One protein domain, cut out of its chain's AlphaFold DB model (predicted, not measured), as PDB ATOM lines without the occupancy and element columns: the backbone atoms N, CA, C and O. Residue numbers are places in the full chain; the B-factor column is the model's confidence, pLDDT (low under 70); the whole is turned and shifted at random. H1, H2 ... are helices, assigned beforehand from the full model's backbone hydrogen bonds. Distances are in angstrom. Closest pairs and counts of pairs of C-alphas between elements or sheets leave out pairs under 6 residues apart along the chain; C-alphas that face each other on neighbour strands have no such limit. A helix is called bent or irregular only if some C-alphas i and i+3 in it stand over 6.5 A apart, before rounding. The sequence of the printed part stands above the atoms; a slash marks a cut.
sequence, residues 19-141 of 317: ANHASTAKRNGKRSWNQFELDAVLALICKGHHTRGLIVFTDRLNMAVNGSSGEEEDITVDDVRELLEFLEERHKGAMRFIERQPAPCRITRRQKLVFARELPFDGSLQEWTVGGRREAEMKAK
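What this domain is: This is residues 19 to 141 of the 317 residues of an uncharacterized protein of Monosporascus sp. CRB-8-3 (UniProt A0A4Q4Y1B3). A long helix, H4, kinked into an L near residue 93, has two helices packed on it: the first residues of H3 meet its first residues at a corner, about perpendicular, and the end of H2 meets its last ones, while H2 and H3 also pack on each other. H5 lies by the kink, and beyond it the last part of the printed stretch trails away through H6 to H7, whose residues 134 to 141 stick out free at one end of the longest axis. The printed part has 123 residues with seven named helices, H1 to H7 in that order, and no named strand; the class is all helix. The whole is compact, with a radius of gyration of the C-alphas of 15.0 A, and spans 48 by 32 by 23 A, only just elongated.

Where its parts are: H1, residues 19 to 22, begins at C-alpha 19 at (120.806, 133.015, 169.191). H2, residues 35 to 46, is 16.4 A long, and H3, residues 54 to 65, is 16.2 A. H4, residues 77 to 99, measures 21.7 A from C-alpha 77 at (118.070, 124.984, 151.739) to C-alpha 99; it is irregular, with C-alphas 90 and 93 8.6 A apart, and has a kink of 100 degrees near residue 93. H5 is residues 109 to 116, 10.3 A, and H6 residues 125 to 130. H7, residues 133 to 141, is 10.8 A long and ends at C-alpha 141 at (120.742, 126.399, 195.899).

How they stand to each other: H4 is the hub, touching three helices. It touches H3 about perpendicular, at 84 degrees, with residues 77 to 81 alone; the closest C-alphas, of Thr 58 and Val 77, are 6.0 A apart. With residues 95 to 99 alone it touches H2 at a steep tilt of 54 degrees, the same way; the closest C-alphas are those of Cys 46 and Ile 98, 6.0 A. H4 and H5 only just touch, with 3 pairs of C-alphas within 8 A, the closest being those of His 91 and Phe 115 at 6.7 A. H2 and H3 touch at a steep tilt of 47 degrees, opposite ways, closest at the C-alphas of Glu 37 and Val 65, 6.4 A. H1 is close to but not clearly touching H2, with the C-alphas of Ala 19 and Gln 35 closest at 5.4 A. H6 is close to but not clearly touching H5, with the C-alphas of Gln 111 and Trp 128 closest at 6.8 A. H6 and H7 meet only through their link. In H2, H3, H6 and H7 every O i to N i+4 pair is within hydrogen-bond range; H4 has 17 of 19, H5 has 1 of 4 but 4 of 5 O i to N i+3 pairs, and H1 is too short for an O i to N i+4 pair.

The domain as a whole: The C-alphas of Gly 70 and Lys 141 are the two farthest apart, 49.3 A. The printed part has no cut. The links H1 to H2 and H3 to H4 are long, with 12 and 11 residues. The mean pLDDT of the printed part is 76.0, and 41 residues are under 70, among them residues 19 to 30, 117 to 124 and 129 to 141.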
ATOM      1  N   ALA A  19     120.184 132.197 170.231       52.81
ATOM      2  CA  ALA A  19     120.806 133.015 169.191       52.81
ATOM      3  C   ALA A  19     122.332 133.178 169.351       52.81
ATOM      4  O   ALA A  19     123.053 133.222 168.356       52.81
ATOM      5  N   ASN A  20     122.852 133.209 170.586       52.53
ATOM      6  CA  ASN A  20     124.292 133.350 170.824       52.53
ATOM      7  C   ASN A  20     125.061 132.055 170.520       52.53
ATOM      8  O   ASN A  20     126.212 132.128 170.107       52.53
ATOM      9  N   HIS A  21     124.427 130.889 170.685       50.50
ATOM     10  CA  HIS A  21     125.039 129.577 170.448       50.50
ATOM     11  C   HIS A  21     124.864 129.114 168.998       50.50
ATOM     12  O   HIS A  21     125.814 128.607 168.408       50.50
ATOM     13  N   ALA A  22     123.727 129.409 168.359       49.50
ATOM     14  CA  ALA A  22     123.600 129.291 166.904       49.50
ATOM     15  C   ALA A  22     124.600 130.219 166.183       49.50
ATOM     16  O   ALA A  22     125.172 129.845 165.168       49.50
ATOM     17  N   SER A  23     124.937 131.374 166.773       46.16
ATOM     18  CA  SER A  23     126.045 132.218 166.294       46.16
ATOM     19  C   SER A  23     127.441 131.597 166.491       46.16
ATOM     20  O   SER A  23     128.397 132.091 165.901       46.16
ATOM     21  N   THR A  24     127.595 130.532 167.294       43.75
ATOM     22  CA  THR A  24     128.845 129.745 167.397       43.75
ATOM     23  C   THR A  24     128.915 128.578 166.412       43.75
ATOM     24  O   THR A  24     130.007 128.056 166.191       43.75
ATOM     25  N   ALA A  25     127.820 128.271 165.702       44.47
ATOM     26  CA  ALA A  25     127.853 127.498 164.453       44.47
ATOM     27  C   ALA A  25     128.541 128.270 163.300       44.47
ATOM     28  O   ALA A  25     128.606 127.810 162.169       44.47
ATOM     29  N   LYS A  26     129.174 129.409 163.612       47.47
ATOM     30  CA  LYS A  26     130.135 130.172 162.801       47.47
ATOM     31  C   LYS A  26     131.336 129.390 162.266       47.47
ATOM     32  O   LYS A  26     132.252 130.017 161.733       47.47
ATOM     33  N   ARG A  27     131.404 128.064 162.427       45.16
ATOM     34  CA  ARG A  27     132.477 127.322 161.773       45.16
ATOM     35  C   ARG A  27     132.304 127.311 160.257       45.16
ATOM     36  O   ARG A  27     133.351 127.367 159.633       45.16
ATOM     37  N   ASN A  28     131.086 127.374 159.686       48.44
ATOM     38  CA  ASN A  28     130.915 127.369 158.220       48.44
ATOM     39  C   ASN A  28     129.765 128.233 157.617       48.44
ATOM     40  O   ASN A  28     129.822 128.502 156.417       48.44
ATOM     41  N   GLY A  29     128.795 128.741 158.391       51.47
ATOM     42  CA  GLY A  29     127.594 129.404 157.847       51.47
ATOM     43  C   GLY A  29     127.576 130.937 157.862       51.47
ATOM     44  O   GLY A  29     127.903 131.580 158.862       51.47
ATOM     45  N   LYS A  30     127.154 131.542 156.742       68.25
ATOM     46  CA  LYS A  30     127.099 133.003 156.502       68.25
ATOM     47  C   LYS A  30     125.887 133.691 157.148       68.25
ATOM     48  O   LYS A  30     125.909 134.913 157.310       68.25
ATOM     49  N   ARG A  31     124.845 132.934 157.516       78.94
ATOM     50  CA  ARG A  31     123.564 133.461 158.013       78.94
ATOM     51  C   ARG A  31     123.524 133.528 159.539       78.94
ATOM     52  O   ARG A  31     123.771 132.553 160.244       78.94
ATOM     53  N   SER A  32     123.168 134.697 160.062       83.25
ATOM     54  CA  SER A  32     122.826 134.871 161.472       83.25
ATOM     55  C   SER A  32     121.375 134.461 161.712       83.25
ATOM     56  O   SER A  32     120.473 135.082 161.157       83.25
ATOM     57  N   TRP A  33     121.153 133.471 162.572       85.31
ATOM     58  CA  TRP A  33     119.813 133.024 162.946       85.31
ATOM     59  C   TRP A  33     119.202 133.892 164.051       85.31
ATOM     60  O   TRP A  33     119.773 134.038 165.138       85.31
ATOM     61  N   ASN A  34     118.009 134.431 163.807       87.81
ATOM     62  CA  ASN A  34     117.221 135.133 164.814       87.81
ATOM     63  C   ASN A  34     116.562 134.136 165.787       87.81
ATOM     64  O   ASN A  34     116.264 132.989 165.456       87.81
ATOM     65  N   GLN A  35     116.267 134.588 167.007       86.75
ATOM     66  CA  GLN A  35     115.577 133.794 168.024       86.75
ATOM     67  C   GLN A  35     114.220 133.269 167.531       86.75
ATOM     68  O   GLN A  35     113.836 132.157 167.883       86.75
ATOM     69  N   PHE A  36     113.509 134.062 166.727       89.38
ATOM     70  CA  PHE A  36     112.244 133.653 166.124       89.38
ATOM     71  C   PHE A  36     112.425 132.527 165.095       89.38
ATOM     72  O   PHE A  36     111.726 131.521 165.186       89.38
ATOM     73  N   GLU A  37     113.395 132.648 164.182       91.12
ATOM     74  CA  GLU A  37     113.707 131.606 163.193       91.12
ATOM     75  C   GLU A  37     114.104 130.294 163.889       91.12
ATOM     76  O   GLU A  37     113.577 129.231 163.566       91.12
ATOM     77  N   LEU A  38     114.952 130.364 164.923       90.19
ATOM     78  CA  LEU A  38     115.329 129.192 165.725       90.19
ATOM     79  C   LEU A  38     114.121 128.563 166.423       90.19
ATOM     80  O   LEU A  38     113.972 127.342 166.448       90.19
ATOM     81  N   ASP A  39     113.233 129.382 166.982       88.75
ATOM     82  CA  ASP A  39     112.007 128.894 167.607       88.75
ATOM     83  C   ASP A  39     111.077 128.206 166.592       88.75
ATOM     84  O   ASP A  39     110.442 127.202 166.935       88.75
ATOM     85  N   ALA A  40     111.014 128.713 165.357       91.75
ATOM     86  CA  ALA A  40     110.259 128.112 164.263       91.75
ATOM     87  C   ALA A  40     110.862 126.766 163.830       91.75
ATOM     88  O   ALA A  40     110.131 125.775 163.744       91.75
ATOM     89  N   VAL A  41     112.188 126.691 163.665       92.06
ATOM     90  CA  VAL A  41     112.923 125.445 163.378       92.06
ATOM     91  C   VAL A  41     112.620 124.388 164.435       92.06
ATOM     92  O   VAL A  41     112.178 123.285 164.109       92.06
ATOM     93  N   LEU A  42     112.771 124.731 165.717       89.62
ATOM     94  CA  LEU A  42     112.513 123.796 166.809       89.62
ATOM     95  C   LEU A  42     111.046 123.341 166.845       89.62
ATOM     96  O   LEU A  42     110.763 122.170 167.094       89.62
ATOM     97  N   ALA A  43     110.098 124.237 166.561       89.69
ATOM     98  CA  ALA A  43     108.688 123.870 166.474       89.69
ATOM     99  C   ALA A  43     108.406 122.897 165.315       89.69
ATOM    100  O   ALA A  43     107.581 121.992 165.469       89.69
ATOM    101  N   LEU A  44     109.073 123.058 164.170       91.38
ATOM    102  CA  LEU A  44     108.950 122.150 163.027       91.38
ATOM    103  C   LEU A  44     109.578 120.780 163.310       91.38
ATOM    104  O   LEU A  44     108.974 119.762 162.964       91.38
ATOM    105  N   ILE A  45     110.716 120.743 164.003       90.12
ATOM    106  CA  ILE A  45     111.342 119.503 164.488       90.12
ATOM    107  C   ILE A  45     110.394 118.768 165.446       90.12
ATOM    108  O   ILE A  45     110.124 117.585 165.272       90.12
ATOM    109  N   CYS A  46     109.794 119.470 166.413       85.81
ATOM    110  CA  CYS A  46     108.817 118.877 167.336       85.81
ATOM    111  C   CYS A  46     107.555 118.334 166.639       85.81
ATOM    112  O   CYS A  46     106.904 117.411 167.134       85.81
ATOM    113  N   LYS A  47     107.201 118.878 165.473       87.94
ATOM    114  CA  LYS A  47     106.121 118.354 164.624       87.94
ATOM    115  C   LYS A  47     106.557 117.168 163.751       87.94
ATOM    116  O   LYS A  47     105.716 116.611 163.046       87.94
ATOM    117  N   GLY A  48     107.836 116.794 163.776       86.94
ATOM    118  CA  GLY A  48     108.400 115.737 162.942       86.94
ATOM    119  C   GLY A  48     108.474 116.120 161.466       86.94
ATOM    120  O   GLY A  48     108.357 115.259 160.602       86.94
ATOM    121  N   HIS A  49     108.591 117.411 161.138       89.19
ATOM    122  CA  HIS A  49     108.749 117.823 159.741       89.19
ATOM    123  C   HIS A  49     110.160 117.571 159.210       89.19
ATOM    124  O   HIS A  49     110.314 117.438 158.000       89.19
ATOM    125  N   HIS A  50     111.165 117.460 160.084       88.38
ATOM    126  CA  HIS A  50     112.556 117.218 159.687       88.38
ATOM    127  C   HIS A  50     112.755 115.833 159.054       88.38
ATOM    128  O   HIS A  50     113.608 115.674 158.191       88.38
ATOM    129  N   THR A  51     111.906 114.855 159.385       87.38
ATOM    130  CA  THR A  51     111.943 113.503 158.796       87.38
ATOM    131  C   THR A  51     111.275 113.406 157.422       87.38
ATOM    132  O   THR A  51     111.422 112.399 156.737       87.38
ATOM    133  N   ARG A  52     110.533 114.438 156.994       87.62
ATOM    134  CA  ARG A  52     109.775 114.436 155.726       87.62
ATOM    135  C   ARG A  52     110.595 114.899 154.519       87.62
ATOM    136  O   ARG A  52     110.066 114.931 153.412       87.62
ATOM    137  N   GLY A  53     111.857 115.262 154.737       91.31
ATOM    138  CA  GLY A  53     112.770 115.759 153.714       91.31
ATOM    139  C   GLY A  53     113.126 117.234 153.898       91.31
ATOM    140  O   GLY A  53     112.304 118.052 154.310       91.31
ATOM    141  N   LEU A  54     114.372 117.561 153.555       92.88
ATOM    142  CA  LEU A  54     114.975 118.879 153.763       92.88
ATOM    143  C   LEU A  54     114.251 120.002 152.998       92.88
ATOM    144  O   LEU A  54     114.040 121.079 153.547       92.88
ATOM    145  N   ILE A  55     113.829 119.740 151.758       92.31
ATOM    146  CA  ILE A  55     113.125 120.725 150.917       92.31
ATOM    147  C   ILE A  55     111.782 121.095 151.560       92.31
ATOM    148  O   ILE A  55     111.536 122.254 151.864       92.31
ATOM    149  N   VAL A  56     110.969 120.090 151.903       92.94
ATOM    150  CA  VAL A  56     109.658 120.287 152.547       92.94
ATOM    151  C   VAL A  56     109.787 120.990 153.900       92.94
ATOM    152  O   VAL A  56     108.907 121.755 154.299       92.94
ATOM    153  N   PHE A  57     110.861 120.708 154.640       93.81
ATOM    154  CA  PHE A  57     111.151 121.400 155.888       93.81
ATOM    155  C   PHE A  57     111.469 122.880 155.650       93.81
ATOM    156  O   PHE A  57     110.917 123.729 156.347       93.81
ATOM    157  N   THR A  58     112.307 123.173 154.653       94.19
ATOM    158  CA  THR A  58     112.702 124.538 154.273       94.19
ATOM    159  C   THR A  58     111.486 125.349 153.830       94.19
ATOM    160  O   THR A  58     111.257 126.429 154.368       94.19
ATOM    161  N   ASP A  59     110.627 124.793 152.974       93.12
ATOM    162  CA  ASP A  59     109.399 125.462 152.522       93.12
ATOM    163  C   ASP A  59     108.486 125.817 153.703       93.12
ATOM    164  O   ASP A  59     107.981 126.934 153.821       93.12
ATOM    165  N   ARG A  60     108.300 124.875 154.638       92.50
ATOM    166  CA  ARG A  60     107.490 125.103 155.845       92.50
ATOM    167  C   ARG A  60     108.110 126.127 156.783       92.50
ATOM    168  O   ARG A  60     107.366 126.797 157.499       92.50
ATOM    169  N   LEU A  61     109.435 126.212 156.820       93.06
ATOM    170  CA  LEU A  61     110.146 127.208 157.603       93.06
ATOM    171  C   LEU A  61     109.970 128.596 156.988       93.06
ATOM    172  O   LEU A  61     109.545 129.494 157.704       93.06
ATOM    173  N   ASN A  62     110.168 128.745 155.679       92.62
ATOM    174  CA  ASN A  62     109.962 130.015 154.978       92.62
ATOM    175  C   ASN A  62     108.510 130.491 155.096       92.62
ATOM    176  O   ASN A  62     108.272 131.632 155.475       92.62
ATOM    177  N   MET A  63     107.531 129.591 154.947       90.94
ATOM    178  CA  MET A  63     106.122 129.915 155.211       90.94
ATOM    179  C   MET A  63     105.860 130.374 156.654       90.94
ATOM    180  O   MET A  63     104.981 131.199 156.892       90.94
ATOM    181  N   ALA A  64     106.564 129.798 157.633       90.75
ATOM    182  CA  ALA A  64     106.397 130.154 159.040       90.75
ATOM    183  C   ALA A  64     107.103 131.466 159.405       90.75
ATOM    184  O   ALA A  64     106.645 132.146 160.324       90.75
ATOM    185  N   VAL A  65     108.205 131.790 158.722       89.94
ATOM    186  CA  VAL A  65     109.034 132.966 159.002       89.94
ATOM    187  C   VAL A  65     108.538 134.189 158.233       89.94
ATOM    188  O   VAL A  65     108.187 135.180 158.864       89.94
ATOM    189  N   ASN A  66     108.413 134.078 156.911       87.25
ATOM    190  CA  ASN A  66     108.083 135.189 156.011       87.25
ATOM    191  C   ASN A  66     106.559 135.384 155.862       87.25
ATOM    192  O   ASN A  66     106.075 136.388 155.338       87.25
ATOM    193  N   GLY A  67     105.766 134.418 156.339       79.00
ATOM    194  CA  GLY A  67     104.317 134.416 156.166       79.00
ATOM    195  C   GLY A  67     103.909 134.235 154.700       79.00
ATOM    196  O   GLY A  67     104.625 133.641 153.900       79.00
ATOM    197  N   SER A  68     102.715 134.716 154.341       69.81
ATOM    198  CA  SER A  68     102.222 134.693 152.950       69.81
ATOM    199  C   SER A  68     102.655 135.915 152.131       69.81
ATOM    200  O   SER A  68     102.314 136.016 150.955       69.81
ATOM    201  N   SER A  69     103.366 136.857 152.749       58.91
ATOM    202  CA  SER A  69     103.908 138.059 152.120       58.91
ATOM    203  C   SER A  69     105.344 137.780 151.690       58.91
ATOM    204  O   SER A  69     106.252 137.837 152.510       58.91
ATOM    205  N   GLY A  70     105.550 137.445 150.416       59.44
ATOM    206  CA  GLY A  70     106.863 137.119 149.839       59.44
ATOM    207  C   GLY A  70     107.811 138.316 149.684       59.44
ATOM    208  O   GLY A  70     108.431 138.459 148.637       59.44
ATOM    209  N   GLU A  71     107.871 139.208 150.675       62.62
ATOM    210  CA  GLU A  71     108.718 140.408 150.662       62.62
ATOM    211  C   GLU A  71     110.076 140.193 151.357       62.62
ATOM    212  O   GLU A  71     110.998 140.976 151.133       62.62
ATOM    213  N   GLU A  72     110.228 139.138 152.166       75.06
ATOM    214  CA  GLU A  72     111.484 138.794 152.850       75.06
ATOM    215  C   GLU A  72     112.288 137.723 152.095       75.06
ATOM    216  O   GLU A  72     111.730 136.855 151.425       75.06
ATOM    217  N   GLU A  73     113.619 137.791 152.206       82.12
ATOM    218  CA  GLU A  73     114.531 136.835 151.573       82.12
ATOM    219  C   GLU A  73     114.396 135.453 152.230       82.12
ATOM    220  O   GLU A  73     114.673 135.266 153.422       82.12
ATOM    221  N   ASP A  74     113.962 134.476 151.436       88.81
ATOM    222  CA  ASP A  74     113.783 133.095 151.869       88.81
ATOM    223  C   ASP A  74     115.075 132.498 152.449       88.81
ATOM    224  O   ASP A  74     116.198 132.785 152.025       88.81
ATOM    225  N   ILE A  75     114.917 131.627 153.445       89.75
ATOM    226  CA  ILE A  75     116.022 130.847 153.995       89.75
ATOM    227  C   ILE A  75     116.424 129.804 152.956       89.75
ATOM    228  O   ILE A  75     115.585 129.042 152.463       89.75
ATOM    229  N   THR A  76     117.717 129.769 152.629       91.12
ATOM    230  CA  THR A  76     118.242 128.807 151.664       91.12
ATOM    231  C   THR A  76     118.221 127.395 152.243       91.12
ATOM    232  O   THR A  76     118.394 127.176 153.443       91.12
ATOM    233  N   VAL A  77     118.043 126.407 151.365       91.81
ATOM    234  CA  VAL A  77     118.070 124.984 151.739       91.81
ATOM    235  C   VAL A  77     119.406 124.601 152.390       91.81
ATOM    236  O   VAL A  77     119.434 123.759 153.287       91.81
ATOM    237  N   ASP A  78     120.506 125.226 151.964       90.44
ATOM    238  CA  ASP A  78     121.843 124.960 152.497       90.44
ATOM    239  C   ASP A  78     122.011 125.496 153.925       90.44
ATOM    240  O   ASP A  78     122.520 124.772 154.779       90.44
ATOM    241  N   ASP A  79     121.494 126.694 154.227       90.19
ATOM    242  CA  ASP A  79     121.500 127.230 155.597       90.19
ATOM    243  C   ASP A  79     120.692 126.327 156.546       90.19
ATOM    244  O   ASP A  79     121.114 126.038 157.670       90.19
ATOM    245  N   VAL A  80     119.526 125.851 156.093       91.44
ATOM    246  CA  VAL A  80     118.695 124.913 156.864       91.44
ATOM    247  C   VAL A  80     119.423 123.590 157.085       91.44
ATOM    248  O   VAL A  80     119.370 123.049 158.191       91.44
ATOM    249  N   ARG A  81     120.103 123.068 156.058       92.62
ATOM    250  CA  ARG A  81     120.890 121.834 156.161       92.62
ATOM    251  C   ARG A  81     121.966 121.967 157.226       92.62
ATOM    252  O   ARG A  81     122.028 121.126 158.116       92.62
ATOM    253  N   GLU A  82     122.764 123.027 157.155       90.12
ATOM    254  CA  GLU A  82     123.845 123.273 158.108       90.12
ATOM    255  C   GLU A  82     123.307 123.378 159.540       90.12
ATOM    256  O   GLU A  82     123.862 122.784 160.467       90.12
ATOM    257  N   LEU A  83     122.184 124.079 159.732       89.56
ATOM    258  CA  LEU A  83     121.564 124.182 161.049       89.56
ATOM    259  C   LEU A  83     121.078 122.820 161.567       89.56
ATOM    260  O   LEU A  83     121.255 122.519 162.748       89.56
ATOM    261  N   LEU A  84     120.453 122.002 160.717       90.38
ATOM    262  CA  LEU A  84     119.988 120.671 161.112       90.38
ATOM    263  C   LEU A  84     121.162 119.745 161.449       90.38
ATOM    264  O   LEU A  84     121.113 119.089 162.487       90.38
ATOM    265  N   GLU A  85     122.233 119.753 160.655       90.00
ATOM    266  CA  GLU A  85     123.462 118.999 160.937       90.00
ATOM    267  C   GLU A  85     124.076 119.421 162.281       90.00
ATOM    268  O   GLU A  85     124.412 118.576 163.114       90.00
ATOM    269  N   PHE A  86     124.133 120.728 162.553       87.12
ATOM    270  CA  PHE A  86     124.596 121.255 163.836       87.12
ATOM    271  C   PHE A  86     123.733 120.773 165.014       87.12
ATOM    272  O   PHE A  86     124.255 120.375 166.062       87.12
ATOM    273  N   LEU A  87     122.406 120.790 164.860       86.94
ATOM    274  CA  LEU A  87     121.479 120.311 165.888       86.94
ATOM    275  C   LEU A  87     121.588 118.796 166.097       86.94
ATOM    276  O   LEU A  87     121.496 118.333 167.236       86.94
ATOM    277  N   GLU A  88     121.816 118.021 165.042       87.00
ATOM    278  CA  GLU A  88     122.040 116.581 165.138       87.00
ATOM    279  C   GLU A  88     123.360 116.245 165.835       87.00
ATOM    280  O   GLU A  88     123.392 115.329 166.659       87.00
ATOM    281  N   GLU A  89     124.431 116.998 165.573       85.81
ATOM    282  CA  GLU A  89     125.733 116.796 166.212       85.81
ATOM    283  C   GLU A  89     125.685 117.145 167.706       85.81
ATOM    284  O   GLU A  89     126.106 116.357 168.558       85.81
ATOM    285  N   ARG A  90     125.136 118.318 168.045       81.12
ATOM    286  CA  ARG A  90     125.154 118.854 169.416       81.12
ATOM    287  C   ARG A  90     124.007 118.366 170.290       81.12
ATOM    288  O   ARG A  90     124.172 118.244 171.502       81.12
ATOM    289  N   HIS A  91     122.851 118.079 169.698       83.56
ATOM    290  CA  HIS A  91     121.615 117.771 170.420       83.56
ATOM    291  C   HIS A  91     120.970 116.453 169.965       83.56
ATOM    292  O   HIS A  91     119.750 116.281 170.063       83.56
ATOM    293  N   LYS A  92     121.783 115.473 169.551       84.75
ATOM    294  CA  LYS A  92     121.346 114.130 169.124       84.75
ATOM    295  C   LYS A  92     120.338 113.467 170.064       84.75
ATOM    296  O   LYS A  92     119.360 112.871 169.613       84.75
ATOM    297  N   GLY A  93     120.573 113.554 171.377       80.19
ATOM    298  CA  GLY A  93     119.685 112.975 172.389       80.19
ATOM    299  C   GLY A  93     118.286 113.594 172.355       80.19
ATOM    300  O   GLY A  93     117.289 112.877 172.446       80.19
ATOM    301  N   ALA A  94     118.211 114.914 172.158       82.44
ATOM    302  CA  ALA A  94     116.958 115.659 172.102       82.44
ATOM    303  C   ALA A  94     116.199 115.355 170.807       82.44
ATOM    304  O   ALA A  94     115.005 115.066 170.861       82.44
ATOM    305  N   MET A  95     116.905 115.316 169.672       85.00
ATOM    306  CA  MET A  95     116.341 114.932 168.371       85.00
ATOM    307  C   MET A  95     115.719 113.528 168.424       85.00
ATOM    308  O   MET A  95     114.524 113.363 168.177       85.00
ATOM    309  N   ARG A  96     116.481 112.528 168.888       83.75
ATOM    310  CA  ARG A  96     115.996 111.143 169.047       83.75
ATOM    311  C   ARG A  96     114.854 111.008 170.041       83.75
ATOM    312  O   ARG A  96     114.064 110.069 169.976       83.75
ATOM    313  N   PHE A  97     114.812 111.863 171.057       82.31
ATOM    314  CA  PHE A  97     113.716 111.856 172.012       82.31
ATOM    315  C   PHE A  97     112.426 112.377 171.378       82.31
ATOM    316  O   PHE A  97     111.391 111.730 171.529       82.31
ATOM    317  N   ILE A  98     112.502 113.492 170.646       83.12
ATOM    318  CA  ILE A  98     111.370 114.077 169.918       83.12
ATOM    319  C   ILE A  98     110.783 113.073 168.924       83.12
ATOM    320  O   ILE A  98     109.571 112.898 168.898       83.12
ATOM    321  N   GLU A  99     111.625 112.373 168.164       83.12
ATOM    322  CA  GLU A  99     111.188 111.364 167.185       83.12
ATOM    323  C   GLU A  99     110.406 110.202 167.807       83.12
ATOM    324  O   GLU A  99     109.532 109.628 167.164       83.12
ATOM    325  N   ARG A 100     110.693 109.867 169.071       82.12
ATOM    326  CA  ARG A 100     109.990 108.815 169.819       82.12
ATOM    327  C   ARG A 100     108.660 109.284 170.413       82.12
ATOM    328  O   ARG A 100     107.899 108.448 170.895       82.12
ATOM    329  N   GLN A 101     108.388 110.590 170.446       76.25
ATOM    330  CA  GLN A 101     107.132 111.098 170.992       76.25
ATOM    331  C   GLN A 101     105.995 110.948 169.974       76.25
ATOM    332  O   GLN A 101     106.210 111.166 168.782       76.25
ATOM    333  N   PRO A 102     104.764 110.637 170.422       69.31
ATOM    334  CA  PRO A 102     103.609 110.654 169.536       69.31
ATOM    335  C   PRO A 102     103.436 112.067 168.963       69.31
ATOM    336  O   PRO A 102     103.272 113.047 169.697       69.31
ATOM    337  N   ALA A 103     103.522 112.180 167.639       70.00
ATOM    338  CA  ALA A 103     103.343 113.443 166.942       70.00
ATOM    339  C   ALA A 103     101.873 113.906 167.019       70.00
ATOM    340  O   ALA A 103     100.973 113.066 166.957       70.00
ATOM    341  N   PRO A 104     101.594 115.225 167.072       61.84
ATOM    342  CA  PRO A 104     102.527 116.352 167.157       61.84
ATOM    343  C   PRO A 104     102.785 116.810 168.606       61.84
ATOM    344  O   PRO A 104     101.848 117.102 169.352       61.84
ATOM    345  N   CYS A 105     104.057 116.981 168.992       68.62
ATOM    346  CA  CYS A 105     104.403 117.535 170.302       68.62
ATOM    347  C   CYS A 105     104.564 119.066 170.239       68.62
ATOM    348  O   CYS A 105     105.154 119.624 169.313       68.62
ATOM    349  N   ARG A 106     103.989 119.784 171.213       72.88
ATOM    350  CA  ARG A 106     104.134 121.246 171.324       72.88
ATOM    351  C   ARG A 106     105.417 121.574 172.073       72.88
ATOM    352  O   ARG A 106     105.595 121.103 173.193       72.88
ATOM    353  N   ILE A 107     106.249 122.443 171.497       75.12
ATOM    354  CA  ILE A 107     107.459 122.901 172.172       75.12
ATOM    355  C   ILE A 107     107.126 123.875 173.311       75.12
ATOM    356  O   ILE A 107     106.536 124.938 173.118       75.12
ATOM    357  N   THR A 108     107.508 123.515 174.530       77.44
ATOM    358  CA  THR A 108     107.385 124.366 175.717       77.44
ATOM    359  C   THR A 108     108.661 125.177 175.933       77.44
ATOM    360  O   THR A 108     109.750 124.789 175.510       77.44
ATOM    361  N   ARG A 109     108.565 126.280 176.687       73.44
ATOM    362  CA  ARG A 109     109.741 127.086 177.077       73.44
ATOM    363  C   ARG A 109     110.843 126.249 177.738       73.44
ATOM    364  O   ARG A 109     112.014 126.567 177.582       73.44
ATOM    365  N   ARG A 110     110.485 125.186 178.469       70.06
ATOM    366  CA  ARG A 110     111.453 124.288 179.121       70.06
ATOM    367  C   ARG A 110     112.207 123.422 178.116       70.06
ATOM    368  O   ARG A 110     113.410 123.276 178.249       70.06
ATOM    369  N   GLN A 111     111.522 122.915 177.095       75.38
ATOM    370  CA  GLN A 111     112.137 122.102 176.042       75.38
ATOM    371  C   GLN A 111     113.079 122.938 175.169       75.38
ATOM    372  O   GLN A 111     114.169 122.484 174.843       75.38
ATOM    373  N   LYS A 112     112.737 124.208 174.903       79.19
ATOM    374  CA  LYS A 112     113.658 125.157 174.247       79.19
ATOM    375  C   LYS A 112     114.993 125.290 174.989       79.19
ATOM    376  O   LYS A 112     116.030 125.447 174.356       79.19
ATOM    377  N   LEU A 113     114.992 125.196 176.324       74.94
ATOM    378  CA  LEU A 113     116.221 125.306 177.119       74.94
ATOM    379  C   LEU A 113     117.179 124.124 176.937       74.94
ATOM    380  O   LEU A 113     118.371 124.308 177.177       74.94
ATOM    381  N   VAL A 114     116.688 122.953 176.521       73.88
ATOM    382  CA  VAL A 114     117.538 121.787 176.220       73.88
ATOM    383  C   VAL A 114     118.439 122.096 175.023       73.88
ATOM    384  O   VAL A 114     119.645 121.878 175.086       73.88
ATOM    385  N   PHE A 115     117.874 122.716 173.987       73.56
ATOM    386  CA  PHE A 115     118.625 123.204 172.830       73.56
ATOM    387  C   PHE A 115     119.463 124.450 173.166       73.56
ATOM    388  O   PHE A 115     120.546 124.636 172.633       73.56
ATOM    389  N   ALA A 116     118.997 125.306 174.083       70.00
ATOM    390  CA  ALA A 116     119.665 126.573 174.399       70.00
ATOM    391  C   ALA A 116     120.966 126.455 175.191       70.00
ATOM    392  O   ALA A 116     121.767 127.385 175.171       70.00
ATOM    393  N   ARG A 117     121.119 125.398 175.990       61.56
ATOM    394  CA  ARG A 117     122.131 125.361 177.054       61.56
ATOM    395  C   ARG A 117     123.263 124.371 176.814       61.56
ATOM    396  O   ARG A 117     124.037 124.171 177.744       61.56
ATOM    397  N   GLU A 118     123.330 123.744 175.634       63.00
ATOM    398  CA  GLU A 118     124.277 122.643 175.360       63.00
ATOM    399  C   GLU A 118     124.307 121.628 176.521       63.00
ATOM    400  O   GLU A 118     125.351 121.095 176.888       63.00
ATOM    401  N   LEU A 119     123.155 121.416 177.174       63.25
ATOM    402  CA  LEU A 119     123.087 120.506 178.308       63.25
ATOM    403  C   LEU A 119     123.239 119.083 177.768       63.25
ATOM    404  O   LEU A 119     122.600 118.765 176.759       63.25
ATOM    405  N   PRO A 120     124.057 118.235 178.415       64.19
ATOM    406  CA  PRO A 120     124.160 116.831 178.057       64.19
ATOM    407  C   PRO A 120     122.825 116.158 178.380       64.19
ATOM    408  O   PRO A 120     122.597 115.722 179.500       64.19
ATOM    409  N   PHE A 121     121.929 116.146 177.398       67.62
ATOM    410  CA  PHE A 121     120.607 115.557 177.516       67.62
ATOM    411  C   PHE A 121     120.689 114.057 177.223       67.62
ATOM    412  O   PHE A 121     121.081 113.650 176.125       67.62
ATOM    413  N   ASP A 122     120.310 113.244 178.204       66.94
ATOM    414  CA  ASP A 122     120.445 111.786 178.216       66.94
ATOM    415  C   ASP A 122     119.409 111.063 177.339       66.94
ATOM    416  O   ASP A 122     119.548 109.876 177.035       66.94
ATOM    417  N   GLY A 123     118.381 111.778 176.872       68.00
ATOM    418  CA  GLY A 123     117.331 111.202 176.040       68.00
ATOM    419  C   GLY A 123     116.183 110.559 176.821       68.00
ATOM    420  O   GLY A 123     115.425 109.791 176.215       68.00
ATOM    421  N   SER A 124     116.040 110.827 178.121       69.31
ATOM    422  CA  SER A 124     114.976 110.299 178.978       69.31
ATOM    423  C   SER A 124     113.745 111.217 179.035       69.31
ATOM    424  O   SER A 124     113.829 112.448 179.023       69.31
ATOM    425  N   LEU A 125     112.553 110.612 179.152       71.81
ATOM    426  CA  LEU A 125     111.290 111.348 179.342       71.81
ATOM    427  C   LEU A 125     111.298 112.136 180.657       71.81
ATOM    428  O   LEU A 125     110.720 113.221 180.736       71.81
ATOM    429  N   GLN A 126     111.965 111.603 181.683       68.75
ATOM    430  CA  GLN A 126     112.094 112.259 182.975       68.75
ATOM    431  C   GLN A 126     112.936 113.530 182.857       68.75
ATOM    432  O   GLN A 126     112.492 114.576 183.328       68.75
ATOM    433  N   GLU A 127     114.087 113.495 182.182       70.69
ATOM    434  CA  GLU A 127     114.877 114.703 181.942       70.69
ATOM    435  C   GLU A 127     114.128 115.689 181.033       70.69
ATOM    436  O   GLU A 127     114.125 116.886 181.306       70.69
ATOM    437  N   TRP A 128     113.394 115.212 180.026       71.56
ATOM    438  CA  TRP A 128     112.620 116.075 179.126       71.56
ATOM    439  C   TRP A 128     111.449 116.792 179.819       71.56
ATOM    440  O   TRP A 128     111.149 117.953 179.532       71.56
ATOM    441  N   THR A 129     110.781 116.102 180.748       67.12
ATOM    442  CA  THR A 129     109.569 116.593 181.430       67.12
ATOM    443  C   THR A 129     109.905 117.361 182.711       67.12
ATOM    444  O   THR A 129     109.309 118.403 183.007       67.12
ATOM    445  N   VAL A 130     110.882 116.869 183.478       62.22
ATOM    446  CA  VAL A 130     111.320 117.440 184.764       62.22
ATOM    447  C   VAL A 130     112.455 118.455 184.567       62.22
ATOM    448  O   VAL A 130     112.617 119.360 185.388       62.22
ATOM    449  N   GLY A 131     113.156 118.389 183.432       52.12
ATOM    450  CA  GLY A 131     113.913 119.480 182.827       52.12
ATOM    451  C   GLY A 131     115.064 119.986 183.668       52.12
ATOM    452  O   GLY A 131     114.907 121.069 184.225       52.12
ATOM    453  N   GLY A 132     116.184 119.251 183.764       50.53
ATOM    454  CA  GLY A 132     117.503 119.759 184.209       50.53
ATOM    455  C   GLY A 132     117.530 120.545 185.532       50.53
ATOM    456  O   GLY A 132     118.523 121.186 185.886       50.53
ATOM    457  N   ARG A 133     116.415 120.547 186.272       48.91
ATOM    458  CA  ARG A 133     116.184 121.411 187.420       48.91
ATOM    459  C   ARG A 133     116.984 120.882 188.573       48.91
ATOM    460  O   ARG A 133     117.548 121.678 189.290       48.91
ATOM    461  N   ARG A 134     117.092 119.564 188.731       50.97
ATOM    462  CA  ARG A 134     117.804 118.999 189.872       50.97
ATOM    463  C   ARG A 134     119.253 119.463 189.893       50.97
ATOM    464  O   ARG A 134     119.671 120.001 190.900       50.97
ATOM    465  N   GLU A 135     119.979 119.390 188.786       50.75
ATOM    466  CA  GLU A 135     121.394 119.779 188.758       50.75
ATOM    467  C   GLU A 135     121.608 121.298 188.804       50.75
ATOM    468  O   GLU A 135     122.445 121.782 189.568       50.75
ATOM    469  N   ALA A 136     120.811 122.078 188.067       51.44
ATOM    470  CA  ALA A 136     120.905 123.539 188.090       51.44
ATOM    471  C   ALA A 136     120.388 124.145 189.408       51.44
ATOM    472  O   ALA A 136     120.955 125.108 189.914       51.44
ATOM    473  N   GLU A 137     119.338 123.580 190.000       52.62
ATOM    474  CA  GLU A 137     118.815 123.957 191.313       52.62
ATOM    475  C   GLU A 137     119.737 123.448 192.425       52.62
ATOM    476  O   GLU A 137     119.901 124.158 193.410       52.62
ATOM    477  N   MET A 138     120.419 122.304 192.267       52.16
ATOM    478  CA  MET A 138     121.474 121.854 193.188       52.16
ATOM    479  C   MET A 138     122.742 122.711 193.104       52.16
ATOM    480  O   MET A 138     123.364 122.907 194.139       52.16
ATOM    481  N   LYS A 139     123.108 123.283 191.947       59.81
ATOM    482  CA  LYS A 139     124.199 124.279 191.846       59.81
ATOM    483  C   LYS A 139     123.769 125.673 192.322       59.81
ATOM    484  O   LYS A 139     124.504 126.337 193.050       59.81
ATOM    485  N   ALA A 140     122.551 126.102 191.993       57.06
ATOM    486  CA  ALA A 140     122.035 127.416 192.371       57.06
ATOM    487  C   ALA A 140     121.594 127.500 193.840       57.06
ATOM    488  O   ALA A 140     121.683 128.574 194.427       57.06
ATOM    489  N   LYS A 141     121.125 126.415 194.474       60.59
ATOM    490  CA  LYS A 141     120.742 126.399 195.899       60.59
ATOM    491  C   LYS A 141     121.882 126.790 196.838       60.59
ATOM    492  O   LYS A 141     121.648 127.705 197.625       60.59
TER     493      LYS A 141